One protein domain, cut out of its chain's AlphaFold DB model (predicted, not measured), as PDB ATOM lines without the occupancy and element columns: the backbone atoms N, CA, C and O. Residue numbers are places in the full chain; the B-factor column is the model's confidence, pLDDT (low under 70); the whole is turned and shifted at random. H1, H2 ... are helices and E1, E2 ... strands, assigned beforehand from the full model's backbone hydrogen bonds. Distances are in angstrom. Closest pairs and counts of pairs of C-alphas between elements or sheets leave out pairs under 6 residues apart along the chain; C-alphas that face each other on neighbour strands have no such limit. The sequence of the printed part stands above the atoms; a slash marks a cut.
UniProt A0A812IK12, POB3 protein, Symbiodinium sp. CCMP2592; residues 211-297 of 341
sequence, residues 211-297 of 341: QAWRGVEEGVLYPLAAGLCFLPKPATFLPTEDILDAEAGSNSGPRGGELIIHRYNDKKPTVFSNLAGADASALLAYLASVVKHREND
ATOM      1  N   GLN A 211       9.080 -31.011  15.999       95.69
ATOM      2  CA  GLN A 211       8.979 -29.609  16.389       95.69
ATOM      3  C   GLN A 211      10.164 -28.830  15.806       95.69
ATOM      4  O   GLN A 211      11.314 -29.226  15.974       95.69
ATOM      5  N   ALA A 212       9.885 -27.730  15.115       96.50
ATOM      6  CA  ALA A 212      10.893 -26.960  14.397       96.50
ATOM      7  C   ALA A 212      10.529 -25.476  14.370       96.50
ATOM      8  O   ALA A 212       9.385 -25.094  14.624       96.50
ATOM      9  N   TRP A 213      11.498 -24.636  14.030       96.38
ATOM     10  CA  TRP A 213      11.306 -23.197  13.893       96.38
ATOM     11  C   TRP A 213      11.619 -22.761  12.472       96.38
ATOM     12  O   TRP A 213      12.619 -23.183  11.901       96.38
ATOM     13  N   ARG A 214      10.799 -21.880  11.898       96.38
ATOM     14  CA  ARG A 214      11.107 -21.208  10.630       96.38
ATOM     15  C   ARG A 214      11.264 -19.718  10.903       96.38
ATOM     16  O   ARG A 214      10.285 -18.984  11.035       96.38
ATOM     17  N   GLY A 215      12.511 -19.268  11.019       94.94
ATOM     18  CA  GLY A 215      12.811 -17.925  11.516       94.94
ATOM     19  C   GLY A 215      12.431 -17.797  12.994       94.94
ATOM     20  O   GLY A 215      13.037 -18.442  13.840       94.94
ATOM     21  N   VAL A 216      11.434 -16.962  13.296       95.38
ATOM     22  CA  VAL A 216      10.934 -16.730  14.670       95.38
ATOM     23  C   VAL A 216       9.632 -17.470  14.974       95.38
ATOM     24  O   VAL A 216       9.112 -17.357  16.081       95.38
ATOM     25  N   GLU A 217       9.088 -18.191  13.996       96.75
ATOM     26  CA  GLU A 217       7.815 -18.891  14.138       96.75
ATOM     27  C   GLU A 217       8.060 -20.356  14.492       96.75
ATOM     28  O   GLU A 217       8.720 -21.095  13.757       96.75
ATOM     29  N   GLU A 218       7.502 -20.765  15.624       96.19
ATOM     30  CA  GLU A 218       7.487 -22.148  16.077       96.19
ATOM     31  C   GLU A 218       6.392 -22.942  15.354       96.19
ATOM     32  O   GLU A 218       5.255 -22.481  15.184       96.19
ATOM     33  N   GLY A 219       6.717 -24.171  14.965       96.56
ATOM     34  CA  GLY A 219       5.785 -25.064  14.305       96.56
ATOM     35  C   GLY A 219       6.203 -26.527  14.369       96.56
ATOM     36  O   GLY A 219       7.021 -26.955  15.182       96.56
ATOM     37  N   VAL A 220       5.585 -27.304  13.493       97.00
ATOM     38  CA  VAL A 220       5.786 -28.735  13.335       97.00
ATOM     39  C   VAL A 220       6.063 -29.009  11.866       97.00
ATOM     40  O   VAL A 220       5.296 -28.587  10.997       97.00
ATOM     41  N   LEU A 221       7.166 -29.702  11.615       97.38
ATOM     42  CA  LEU A 221       7.602 -30.179  10.316       97.38
ATOM     43  C   LEU A 221       7.178 -31.642  10.151       97.38
ATOM     44  O   LEU A 221       7.525 -32.487  10.975       97.38
ATOM     45  N   TYR A 222       6.434 -31.930   9.092       96.56
ATOM     46  CA  TYR A 222       5.972 -33.263   8.724       96.56
ATOM     47  C   TYR A 222       6.739 -33.710   7.475       96.56
ATOM     48  O   TYR A 222       6.537 -33.111   6.411       96.56
ATOM     49  N   PRO A 223       7.625 -34.715   7.577       96.25
ATOM     50  CA  PRO A 223       8.191 -35.365   6.406       96.25
ATOM     51  C   PRO A 223       7.126 -36.255   5.755       96.25
ATOM     52  O   PRO A 223       6.530 -37.097   6.423       96.25
ATOM     53  N   LEU A 224       6.859 -36.048   4.465       94.56
ATOM     54  CA  LEU A 224       5.853 -36.756   3.665       94.56
ATOM     55  C   LEU A 224       6.500 -37.228   2.363       94.56
ATOM     56  O   LEU A 224       7.347 -36.528   1.824       94.56
ATOM     57  N   ALA A 225       6.057 -38.351   1.793       91.81
ATOM     58  CA  ALA A 225       6.598 -38.843   0.517       91.81
ATOM     59  C   ALA A 225       6.577 -37.772  -0.599       91.81
ATOM     60  O   ALA A 225       7.539 -37.627  -1.351       91.81
ATOM     61  N   ALA A 226       5.510 -36.968  -0.645       93.25
ATOM     62  CA  ALA A 226       5.351 -35.877  -1.604       93.25
ATOM     63  C   ALA A 226       6.107 -34.579  -1.243       93.25
ATOM     64  O   ALA A 226       6.107 -33.647  -2.044       93.25
ATOM     65  N   GLY A 227       6.694 -34.461  -0.048       95.56
ATOM     66  CA  GLY A 227       7.453 -33.273   0.348       95.56
ATOM     67  C   GLY A 227       7.504 -33.003   1.854       95.56
ATOM     68  O   GLY A 227       7.123 -33.819   2.687       95.56
ATOM     69  N   LEU A 228       7.952 -31.807   2.230       97.06
ATOM     70  CA  LEU A 228       7.970 -31.345   3.621       97.06
ATOM     71  C   LEU A 228       6.828 -30.360   3.881       97.06
ATOM     72  O   LEU A 228       6.730 -29.332   3.213       97.06
ATOM     73  N   CYS A 229       6.000 -30.616   4.896       97.56
ATOM     74  CA  CYS A 229       4.950 -29.686   5.318       97.56
ATOM     75  C   CYS A 229       5.296 -29.044   6.668       97.56
ATOM     76  O   CYS A 229       5.496 -29.750   7.649       97.56
ATOM     77  N   PHE A 230       5.332 -27.713   6.746       98.12
ATOM     78  CA  PHE A 230       5.534 -26.969   7.992       98.12
ATOM     79  C   PHE A 230       4.261 -26.213   8.385       98.12
ATOM     80  O   PHE A 230       3.717 -25.447   7.586       98.12
ATOM     81  N   LEU A 231       3.790 -26.413   9.617       97.69
ATOM     82  CA  LEU A 231       2.550 -25.840  10.155       97.69
ATOM     83  C   LEU A 231       2.753 -25.320  11.585       97.69
ATOM     84  O   LEU A 231       3.569 -25.872  12.310       97.69
ATOM     85  N   PRO A 232       1.960 -24.349  12.072       93.69
ATOM     86  CA  PRO A 232       0.871 -23.676  11.368       93.69
ATOM     87  C   PRO A 232       1.291 -22.377  10.668       93.69
ATOM     88  O   PRO A 232       0.527 -21.877   9.842       93.69
ATOM     89  N   LYS A 233       2.445 -21.787  11.016       92.94
ATOM     90  CA  LYS A 233       2.833 -20.446  10.561       92.94
ATOM     91  C   LYS A 233       4.319 -20.343  10.212       92.94
ATOM     92  O   LYS A 233       5.136 -20.635  11.069       92.94
ATOM     93  N   PRO A 234       4.662 -19.838   9.016       94.06
ATOM     94  CA  PRO A 234       3.804 -19.833   7.830       94.06
ATOM     95  C   PRO A 234       3.473 -21.276   7.419       94.06
ATOM     96  O   PRO A 234       4.362 -22.125   7.394       94.06
ATOM     97  N   ALA A 235       2.215 -21.561   7.068       97.25
ATOM     98  CA  ALA A 235       1.875 -22.851   6.475       97.25
ATOM     99  C   ALA A 235       2.608 -22.984   5.134       97.25
ATOM    100  O   ALA A 235       2.389 -22.186   4.224       97.25
ATOM    101  N   THR A 236       3.527 -23.942   5.053       97.12
ATOM    102  CA  THR A 236       4.458 -24.083   3.927       97.12
ATOM    103  C   THR A 236       4.506 -25.534   3.502       97.12
ATOM    104  O   THR A 236       4.562 -26.418   4.353       97.12
ATOM    105  N   PHE A 237       4.521 -25.774   2.200       97.50
ATOM    106  CA  PHE A 237       4.781 -27.087   1.641       97.50
ATOM    107  C   PHE A 237       5.962 -26.977   0.678       97.50
ATOM    108  O   PHE A 237       5.991 -26.074  -0.157       97.50
ATOM    109  N   LEU A 238       6.956 -27.844   0.843       97.19
ATOM    110  CA  LEU A 238       8.117 -27.962  -0.033       97.19
ATOM    111  C   LEU A 238       7.981 -29.299  -0.767       97.19
ATOM    112  O   LEU A 238       8.295 -30.324  -0.161       97.19
ATOM    113  N   PRO A 239       7.464 -29.313  -2.007       96.00
ATOM    114  CA  PRO A 239       7.332 -30.542  -2.775       96.00
ATOM    115  C   PRO A 239       8.684 -31.232  -2.957       96.00
ATOM    116  O   PRO A 239       9.701 -30.558  -3.127       96.00
ATOM    117  N   THR A 240       8.695 -32.560  -2.943       95.31
ATOM    118  CA  THR A 240       9.905 -33.372  -3.144       95.31
ATOM    119  C   THR A 240      10.625 -33.016  -4.449       95.31
ATOM    120  O   THR A 240      11.846 -32.878  -4.484       95.31
ATOM    121  N   GLU A 241       9.863 -32.802  -5.515       94.81
ATOM    122  CA  GLU A 241      10.319 -32.392  -6.841       94.81
ATOM    123  C   GLU A 241      11.068 -31.050  -6.839       94.81
ATOM    124  O   GLU A 241      11.963 -30.854  -7.657       94.81
ATOM    125  N   ASP A 242      10.777 -30.162  -5.884       96.00
ATOM    126  CA  ASP A 242      11.440 -28.862  -5.775       96.00
ATOM    127  C   ASP A 242      12.733 -28.926  -4.950       96.00
ATOM    128  O   ASP A 242      13.529 -27.983  -4.997       96.00
ATOM    129  N   ILE A 243      12.947 -29.996  -4.174       97.00
ATOM    130  CA  ILE A 243      14.112 -30.154  -3.296       97.00
ATOM    131  C   ILE A 243      15.315 -30.598  -4.137       97.00
ATOM    132  O   ILE A 243      15.296 -31.647  -4.784       97.00
ATOM    133  N   LEU A 244      16.363 -29.777  -4.127       96.31
ATOM    134  CA  LEU A 244      17.643 -30.067  -4.771       96.31
ATOM    135  C   LEU A 244      18.542 -30.863  -3.824       96.31
ATOM    136  O   LEU A 244      19.029 -31.923  -4.189       96.31
ATOM    137  N   ASP A 245      18.742 -30.339  -2.617       96.88
ATOM    138  CA  ASP A 245      19.622 -30.921  -1.605       96.88
ATOM    139  C   ASP A 245      19.196 -30.464  -0.201       96.88
ATOM    140  O   ASP A 245      18.455 -29.483  -0.042       96.88
ATOM    141  N   ALA A 246      19.665 -31.172   0.821       97.50
ATOM    142  CA  ALA A 246      19.457 -30.839   2.218       97.50
ATOM    143  C   ALA A 246      20.749 -31.010   3.021       97.50
ATOM    144  O   ALA A 246      21.385 -32.060   2.984       97.50
ATOM    145  N   GLU A 247      21.099 -30.005   3.820       96.94
ATOM    146  CA  GLU A 247      22.304 -30.027   4.651       96.94
ATOM    147  C   GLU A 247      22.010 -29.685   6.116       96.94
ATOM    148  O   GLU A 247      21.020 -29.023   6.455       96.94
ATOM    149  N   ALA A 248      22.886 -30.156   7.006       95.62
ATOM    150  CA  ALA A 248      22.877 -29.751   8.405       95.62
ATOM    151  C   ALA A 248      23.464 -28.341   8.528       95.62
ATOM    152  O   ALA A 248      24.583 -28.095   8.076       95.62
ATOM    153  N   GLY A 249      22.761 -27.429   9.198       92.81
ATOM    154  CA  GLY A 249      23.349 -26.132   9.528       92.81
ATOM    155  C   GLY A 249      24.437 -26.258  10.597       92.81
ATOM    156  O   GLY A 249      24.383 -27.106  11.489       92.81
ATOM    157  N   SER A 250      25.440 -25.383  10.520       83.44
ATOM    158  CA  SER A 250      26.619 -25.392  11.397       83.44
ATOM    159  C   SER A 250      26.369 -24.831  12.800       83.44
ATOM    160  O   SER A 250      27.301 -24.767  13.603       83.44
ATOM    161  N   ASN A 251      25.151 -24.378  13.107       74.31
ATOM    162  CA  ASN A 251      24.829 -23.819  14.415       74.31
ATOM    163  C   ASN A 251      24.808 -24.923  15.479       74.31
ATOM    164  O   ASN A 251      23.773 -25.481  15.824       74.31
ATOM    165  N   SER A 252      25.976 -25.189  16.063       57.38
ATOM    166  CA  SER A 252      26.194 -26.077  17.209       57.38
ATOM    167  C   SER A 252      25.758 -25.438  18.534       57.38
ATOM    168  O   SER A 252      26.405 -25.611  19.571       57.38
ATOM    169  N   GLY A 253      24.701 -24.625  18.506       70.19
ATOM    170  CA  GLY A 253      24.139 -24.066  19.723       70.19
ATOM    171  C   GLY A 253      23.607 -25.195  20.613       70.19
ATOM    172  O   GLY A 253      23.105 -26.197  20.103       70.19
ATOM    173  N   PRO A 254      23.617 -25.040  21.946       71.19
ATOM    174  CA  PRO A 254      23.077 -26.049  22.863       71.19
ATOM    175  C   PRO A 254      21.567 -26.300  22.681       71.19
ATOM    176  O   PRO A 254      21.004 -27.165  23.344       71.19
ATOM    177  N   ARG A 255      20.897 -25.520  21.819       66.25
ATOM    178  CA  ARG A 255      19.449 -25.533  21.593       66.25
ATOM    179  C   ARG A 255      18.995 -26.377  20.395       66.25
ATOM    180  O   ARG A 255      17.798 -26.463  20.168       66.25
ATOM    181  N   GLY A 256      19.901 -27.039  19.674       79.69
ATOM    182  CA  GLY A 256      19.527 -27.993  18.625       79.69
ATOM    183  C   GLY A 256      20.191 -27.730  17.279       79.69
ATOM    184  O   GLY A 256      20.889 -26.736  17.107       79.69
ATOM    185  N   GLY A 257      19.979 -28.655  16.344       92.12
ATOM    186  CA  GLY A 257      20.469 -28.576  14.973       92.12
ATOM    187  C   GLY A 257      19.568 -27.745  14.061       92.12
ATOM    188  O   GLY A 257      18.459 -27.334  14.425       92.12
ATOM    189  N   GLU A 258      20.055 -27.528  12.845       95.75
ATOM    190  CA  GLU A 258      19.335 -26.867  11.762       95.75
ATOM    191  C   GLU A 258      19.276 -27.786  10.543       95.75
ATOM    192  O   GLU A 258      20.231 -28.507  10.254       95.75
ATOM    193  N   LEU A 259      18.163 -27.724   9.825       97.06
ATOM    194  CA  LEU A 259      17.954 -28.358   8.533       97.06
ATOM    195  C   LEU A 259      17.812 -27.258   7.481       97.06
ATOM    196  O   LEU A 259      16.887 -26.444   7.547       97.06
ATOM    197  N   ILE A 260      18.728 -27.235   6.521       97.81
ATOM    198  CA  ILE A 260      18.770 -26.257   5.435       97.81
ATOM    199  C   ILE A 260      18.353 -26.972   4.152       97.81
ATOM    200  O   ILE A 260      19.004 -27.921   3.734       97.81
ATOM    201  N   ILE A 261      17.257 -26.523   3.540       98.19
ATOM    202  CA  ILE A 261      16.703 -27.096   2.308       98.19
ATOM    203  C   ILE A 261      17.009 -26.175   1.130       98.19
ATOM    204  O   ILE A 261      16.535 -25.031   1.089       98.19
ATOM    205  N   HIS A 262      17.751 -26.692   0.154       97.75
ATOM    206  CA  HIS A 262      18.036 -26.030  -1.117       97.75
ATOM    207  C   HIS A 262      16.996 -26.450  -2.160       97.75
ATOM    208  O   HIS A 262      16.661 -27.630  -2.267       97.75
ATOM    209  N   ARG A 263      16.463 -25.489  -2.926       97.25
ATOM    210  CA  ARG A 263      15.455 -25.732  -3.974       97.25
ATOM    211  C   ARG A 263      15.938 -25.232  -5.327       97.25
ATOM    212  O   ARG A 263      16.629 -24.220  -5.376       97.25
ATOM    213  N   TYR A 264      15.514 -25.874  -6.416       93.62
ATOM    214  CA  TYR A 264      15.949 -25.522  -7.779       93.62
ATOM    215  C   TYR A 264      15.669 -24.062  -8.166       93.62
ATOM    216  O   TYR A 264      16.512 -23.400  -8.766       93.62
ATOM    217  N   ASN A 265      14.491 -23.548  -7.804       91.56
ATOM    218  CA  ASN A 265      14.018 -22.236  -8.259       91.56
ATOM    219  C   ASN A 265      14.266 -21.101  -7.255       91.56
ATOM    220  O   ASN A 265      13.957 -19.940  -7.536       91.56
ATOM    221  N   ASP A 266      14.857 -21.409  -6.100       94.00
ATOM    222  CA  ASP A 266      15.032 -20.440  -5.029       94.00
ATOM    223  C   ASP A 266      16.478 -19.998  -4.882       94.00
ATOM    224  O   ASP A 266      17.398 -20.792  -4.723       94.00
ATOM    225  N   LYS A 267      16.670 -18.684  -4.785       94.38
ATOM    226  CA  LYS A 267      17.984 -18.107  -4.460       94.38
ATOM    227  C   LYS A 267      18.365 -18.252  -2.988       94.38
ATOM    228  O   LYS A 267      19.514 -18.007  -2.637       94.38
ATOM    229  N   LYS A 268      17.393 -18.518  -2.114       96.88
ATOM    230  CA  LYS A 268      17.593 -18.578  -0.665       96.88
ATOM    231  C   LYS A 268      17.101 -19.922  -0.147       96.88
ATOM    232  O   LYS A 268      15.938 -20.242  -0.395       96.88
ATOM    233  N   PRO A 269      17.928 -20.666   0.600       97.31
ATOM    234  CA  PRO A 269      17.480 -21.911   1.190       97.31
ATOM    235  C   PRO A 269      16.401 -21.657   2.244       97.31
ATOM    236  O   PRO A 269      16.344 -20.596   2.879       97.31
ATOM    237  N   THR A 270      15.549 -22.656   2.450       97.62
ATOM    238  CA  THR A 270      14.601 -22.657   3.567       97.62
ATOM    239  C   THR A 270      15.258 -23.314   4.771       97.62
ATOM    240  O   THR A 270      15.663 -24.468   4.698       97.62
ATOM    241  N   VAL A 271      15.354 -22.580   5.879       97.19
ATOM    242  CA  VAL A 271      16.003 -23.054   7.107       97.19
ATOM    243  C   VAL A 271      14.950 -23.392   8.157       97.19
ATOM    244  O   VAL A 271      14.113 -22.546   8.492       97.19
ATOM    245  N   PHE A 272      15.032 -24.608   8.689       97.44
ATOM    246  CA  PHE A 272      14.308 -25.055   9.872       97.44
ATOM    247  C   PHE A 272      15.294 -25.229  11.027       97.44
ATOM    248  O   PHE A 272      16.231 -26.015  10.926       97.44
ATOM    249  N   SER A 273      15.112 -24.493  12.116       96.12
ATOM    250  CA  SER A 273      16.039 -24.463  13.249       96.12
ATOM    251  C   SER A 273      15.448 -25.081  14.515       96.12
ATOM    252  O   SER A 273      14.259 -25.408  14.574       96.12
ATOM    253  N   ASN A 274      16.301 -25.227  15.537       95.06
ATOM    254  CA  ASN A 274      15.941 -25.732  16.865       95.06
ATOM    255  C   ASN A 274      15.352 -27.157  16.817       95.06
ATOM    256  O   ASN A 274      14.429 -27.490  17.561       95.06
ATOM    257  N   LEU A 275      15.887 -27.982  15.914       94.88
ATOM    258  CA  LEU A 275      15.593 -29.410  15.818       94.88
ATOM    259  C   LEU A 275      16.409 -30.167  16.868       94.88
ATOM    260  O   LEU A 275      17.572 -29.833  17.111       94.88
ATOM    261  N   ALA A 276      15.869 -31.234  17.457       93.25
ATOM    262  CA  ALA A 276      16.718 -32.133  18.233       93.25
ATOM    263  C   ALA A 276      17.792 -32.747  17.314       93.25
ATOM    264  O   ALA A 276      17.531 -33.034  16.147       93.25
ATOM    265  N   GLY A 277      19.012 -32.957  17.821       91.56
ATOM    266  CA  GLY A 277      20.125 -33.439  16.986       91.56
ATOM    267  C   GLY A 277      19.848 -34.794  16.314       91.56
ATOM    268  O   GLY A 277      20.213 -35.002  15.155       91.56
ATOM    269  N   ALA A 278      19.145 -35.689  17.017       92.75
ATOM    270  CA  ALA A 278      18.696 -36.967  16.465       92.75
ATOM    271  C   ALA A 278      17.664 -36.773  15.338       92.75
ATOM    272  O   ALA A 278      17.780 -37.408  14.291       92.75
ATOM    273  N   ASP A 279      16.717 -35.850  15.519       94.56
ATOM    274  CA  ASP A 279      15.665 -35.583  14.538       94.56
ATOM    275  C   ASP A 279      16.236 -34.952  13.263       94.56
ATOM    276  O   ASP A 279      15.899 -35.376  12.161       94.56
ATOM    277  N   ALA A 280      17.158 -33.992  13.398       94.38
ATOM    278  CA  ALA A 280      17.845 -33.382  12.259       94.38
ATOM    279  C   ALA A 280      18.603 -34.432  11.428       94.38
ATOM    280  O   ALA A 280      18.504 -34.448  10.202       94.38
ATOM    281  N   SER A 281      19.304 -35.354  12.096       93.88
ATOM    282  CA  SER A 281      20.046 -36.433  11.430       93.88
ATOM    283  C   SER A 281      19.115 -37.393  10.682       93.88
ATOM    284  O   SER A 281      19.393 -37.769   9.544       93.88
ATOM    285  N   ALA A 282      17.987 -37.769  11.292       95.12
ATOM    286  CA  ALA A 282      16.996 -38.639  10.665       95.12
ATOM    287  C   ALA A 282      16.271 -37.957   9.489       95.12
ATOM    288  O   ALA A 282      16.026 -38.607   8.472       95.12
ATOM    289  N   LEU A 283      15.984 -36.653   9.580       96.25
ATOM    290  CA  LEU A 283      15.423 -35.875   8.470       96.25
ATOM    291  C   LEU A 283      16.396 -35.773   7.288       96.25
ATOM    292  O   LEU A 283      15.970 -35.930   6.148       96.25
ATOM    293  N   LEU A 284      17.690 -35.564   7.544       96.44
ATOM    294  CA  LEU A 284      18.709 -35.533   6.489       96.44
ATOM    295  C   LEU A 284      18.853 -36.884   5.791       96.44
ATOM    296  O   LEU A 284      18.860 -36.938   4.565       96.44
ATOM    297  N   ALA A 285      18.908 -37.978   6.556       96.00
ATOM    298  CA  ALA A 285      18.960 -39.323   5.988       96.00
ATOM    299  C   ALA A 285      17.724 -39.622   5.121       96.00
ATOM    300  O   ALA A 285      17.844 -40.166   4.023       96.00
ATOM    301  N   TYR A 286      16.543 -39.216   5.594       95.94
ATOM    302  CA  TYR A 286      15.302 -39.319   4.840       95.94
ATOM    303  C   TYR A 286      15.363 -38.526   3.525       95.94
ATOM    304  O   TYR A 286      15.130 -39.097   2.461       95.94
ATOM    305  N   LEU A 287      15.738 -37.248   3.567       96.00
ATOM    306  CA  LEU A 287      15.794 -36.399   2.373       96.00
ATOM    307  C   LEU A 287      16.840 -36.876   1.364       96.00
ATOM    308  O   LEU A 287      16.545 -36.920   0.173       96.00
ATOM    309  N   ALA A 288      18.006 -37.326   1.828       95.19
ATOM    310  CA  ALA A 288      19.015 -37.931   0.964       95.19
ATOM    311  C   ALA A 288      18.473 -39.180   0.244       95.19
ATOM    312  O   ALA A 288      18.737 -39.374  -0.942       95.19
ATOM    313  N   SER A 289      17.675 -40.010   0.931       94.56
ATOM    314  CA  SER A 289      17.036 -41.174   0.302       94.56
ATOM    315  C   SER A 289      16.012 -40.768  -0.761       94.56
ATOM    316  O   SER A 289      15.989 -41.349  -1.842       94.56
ATOM    317  N   VAL A 290      15.213 -39.735  -0.484       92.44
ATOM    318  CA  VAL A 290      14.187 -39.225  -1.397       92.44
ATOM    319  C   VAL A 290      14.814 -38.628  -2.662       92.44
ATOM    320  O   VAL A 290      14.380 -38.954  -3.765       92.44
ATOM    321  N   VAL A 291      15.865 -37.814  -2.519       91.69
ATOM    322  CA  VAL A 291      16.594 -37.233  -3.660       91.69
ATOM    323  C   VAL A 291      17.238 -38.332  -4.508       91.69
ATOM    324  O   VAL A 291      17.087 -38.325  -5.728       91.69
ATOM    325  N   LYS A 292      17.865 -39.331  -3.874       91.25
ATOM    326  CA  LYS A 292      18.485 -40.461  -4.579       91.25
ATOM    327  C   LYS A 292      17.473 -41.321  -5.340       91.25
ATOM    328  O   LYS A 292      17.786 -41.801  -6.423       91.25
ATOM    329  N   HIS A 293      16.281 -41.563  -4.788       88.81
ATOM    330  CA  HIS A 293      15.245 -42.322  -5.497       88.81
ATOM    331  C   HIS A 293      14.816 -41.617  -6.787       88.81
ATOM    332  O   HIS A 293      14.756 -42.267  -7.823       88.81
ATOM    333  N   ARG A 294      14.661 -40.289  -6.750       87.50
ATOM    334  CA  ARG A 294      14.324 -39.491  -7.934       87.50
ATOM    335  C   ARG A 294      15.376 -39.586  -9.041       87.50
ATOM    336  O   ARG A 294      15.011 -39.632 -10.206       87.50
ATOM    337  N   GLU A 295      16.662 -39.601  -8.692       86.62
ATOM    338  CA  GLU A 295      17.743 -39.739  -9.681       86.62
ATOM    339  C   GLU A 295      17.712 -41.094 -10.402       86.62
ATOM    340  O   GLU A 295      18.093 -41.160 -11.563       86.62
ATOM    341  N   ASN A 296      17.225 -42.153  -9.745       86.19
ATOM    342  CA  ASN A 296      17.110 -43.481 -10.359       86.19
ATOM    343  C   ASN A 296      15.820 -43.669 -11.174       86.19
ATOM    344  O   ASN A 296      15.768 -44.575 -11.998       86.19
ATOM    345  N   ASP A 297      14.784 -42.860 -10.926       84.50
ATOM    346  CA  ASP A 297      13.525 -42.900 -11.687       84.50
ATOM    347  C   ASP A 297      13.645 -42.204 -13.056       84.50
ATOM    348  O   ASP A 297      12.745 -42.311 -13.892       84.50
TER     349      ASP A 297
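AT A GLANCE: This is residues 211 to 297 of the 341 residues of the protein "POB3 protein" of Symbiodinium sp. CCMP2592 (UniProt A0A812IK12). Two small antiparallel sheets, E1 to E4 and E5 to E7, stand partly face to face as a crossed sandwich, with E1 of the one beside E7 of the other. The long helix H1 packs along E5 and E6 of the second sheet, with the first sheet farther from it. The printed part has 87 residues with seven named strands followed by one named helix; the strands run E1 E2 E3 E4 and E5 E6 E7 across their sheets, and the class is mixed, helices and strands. It is compact, with a radius of gyration of the C-alphas of 12.3 A, yet elongated, spanning 39 by 24 by 23 A.

IN THESE COORDINATES: Find C-alpha 211 at (8.979, -29.609, 16.389), where E1, residues 211 to 214, begins. Next come E2, residues 217 to 224 and 20.8 A long, E3, residues 227 to 231, and E4, residues 236 to 239. The second sheet starts at C-alpha 243, at (14.112, -30.154, -3.296), with E5, residues 243 to 248, then E6, residues 257 to 263 and 19.8 A long, and E7, residues 270 to 275. H1, residues 277 to 296, runs 29.3 A to C-alpha 296 at (17.110, -43.481, -10.359).

HOW THE PARTS SIT: Begin with the strongly twisted sheet E1 E2 E3 E4, a meander, each strand the antiparallel neighbour of the one before. Its pairing is staggered: E2 pairs with E1 over residues 217 to 220, with N 219 and O 212 at 2.8 A, and with E3 over residues 220 to 224, with N 220 and O 231 at 2.7 A. E3 and E4 form a hairpin, with N 228 and O 238 at 2.8 A. E5 E6 E7 is a second meander; look for N 247 and O 260 at 3.0 A, and N 259 and O 272 at 2.8 A. The two sheets form a sandwich, face to face, with their strands at 67 degrees; the closest C-alphas of E1 and E7 are those of Trp 213 and Ser 273, 4.9 A apart. H1 is on each sheet, making two layers, a helix on one face of a sheet, with either. Its height over E5 E6 E7 is 8.7 A, and it lies over E5 and E6; the closest C-alphas of E5 and H1 are those of Ala 246 and Leu 284, 6.4 A apart. Its height over the first sheet is 10.9 A, and on the local plane it runs slantwise to E2 at 40 degrees. In H1 every O i to N i+4 pair is within hydrogen-bond range.

THE WHOLE: The two C-alphas farthest apart are those of Pro 254 and Asp 297, at 39.6 A. The printed part has no cut and no long link. The mean pLDDT of the printed part is 93.1; look for values under 70 at residues 252 and 255, in the short link from E5 to E6.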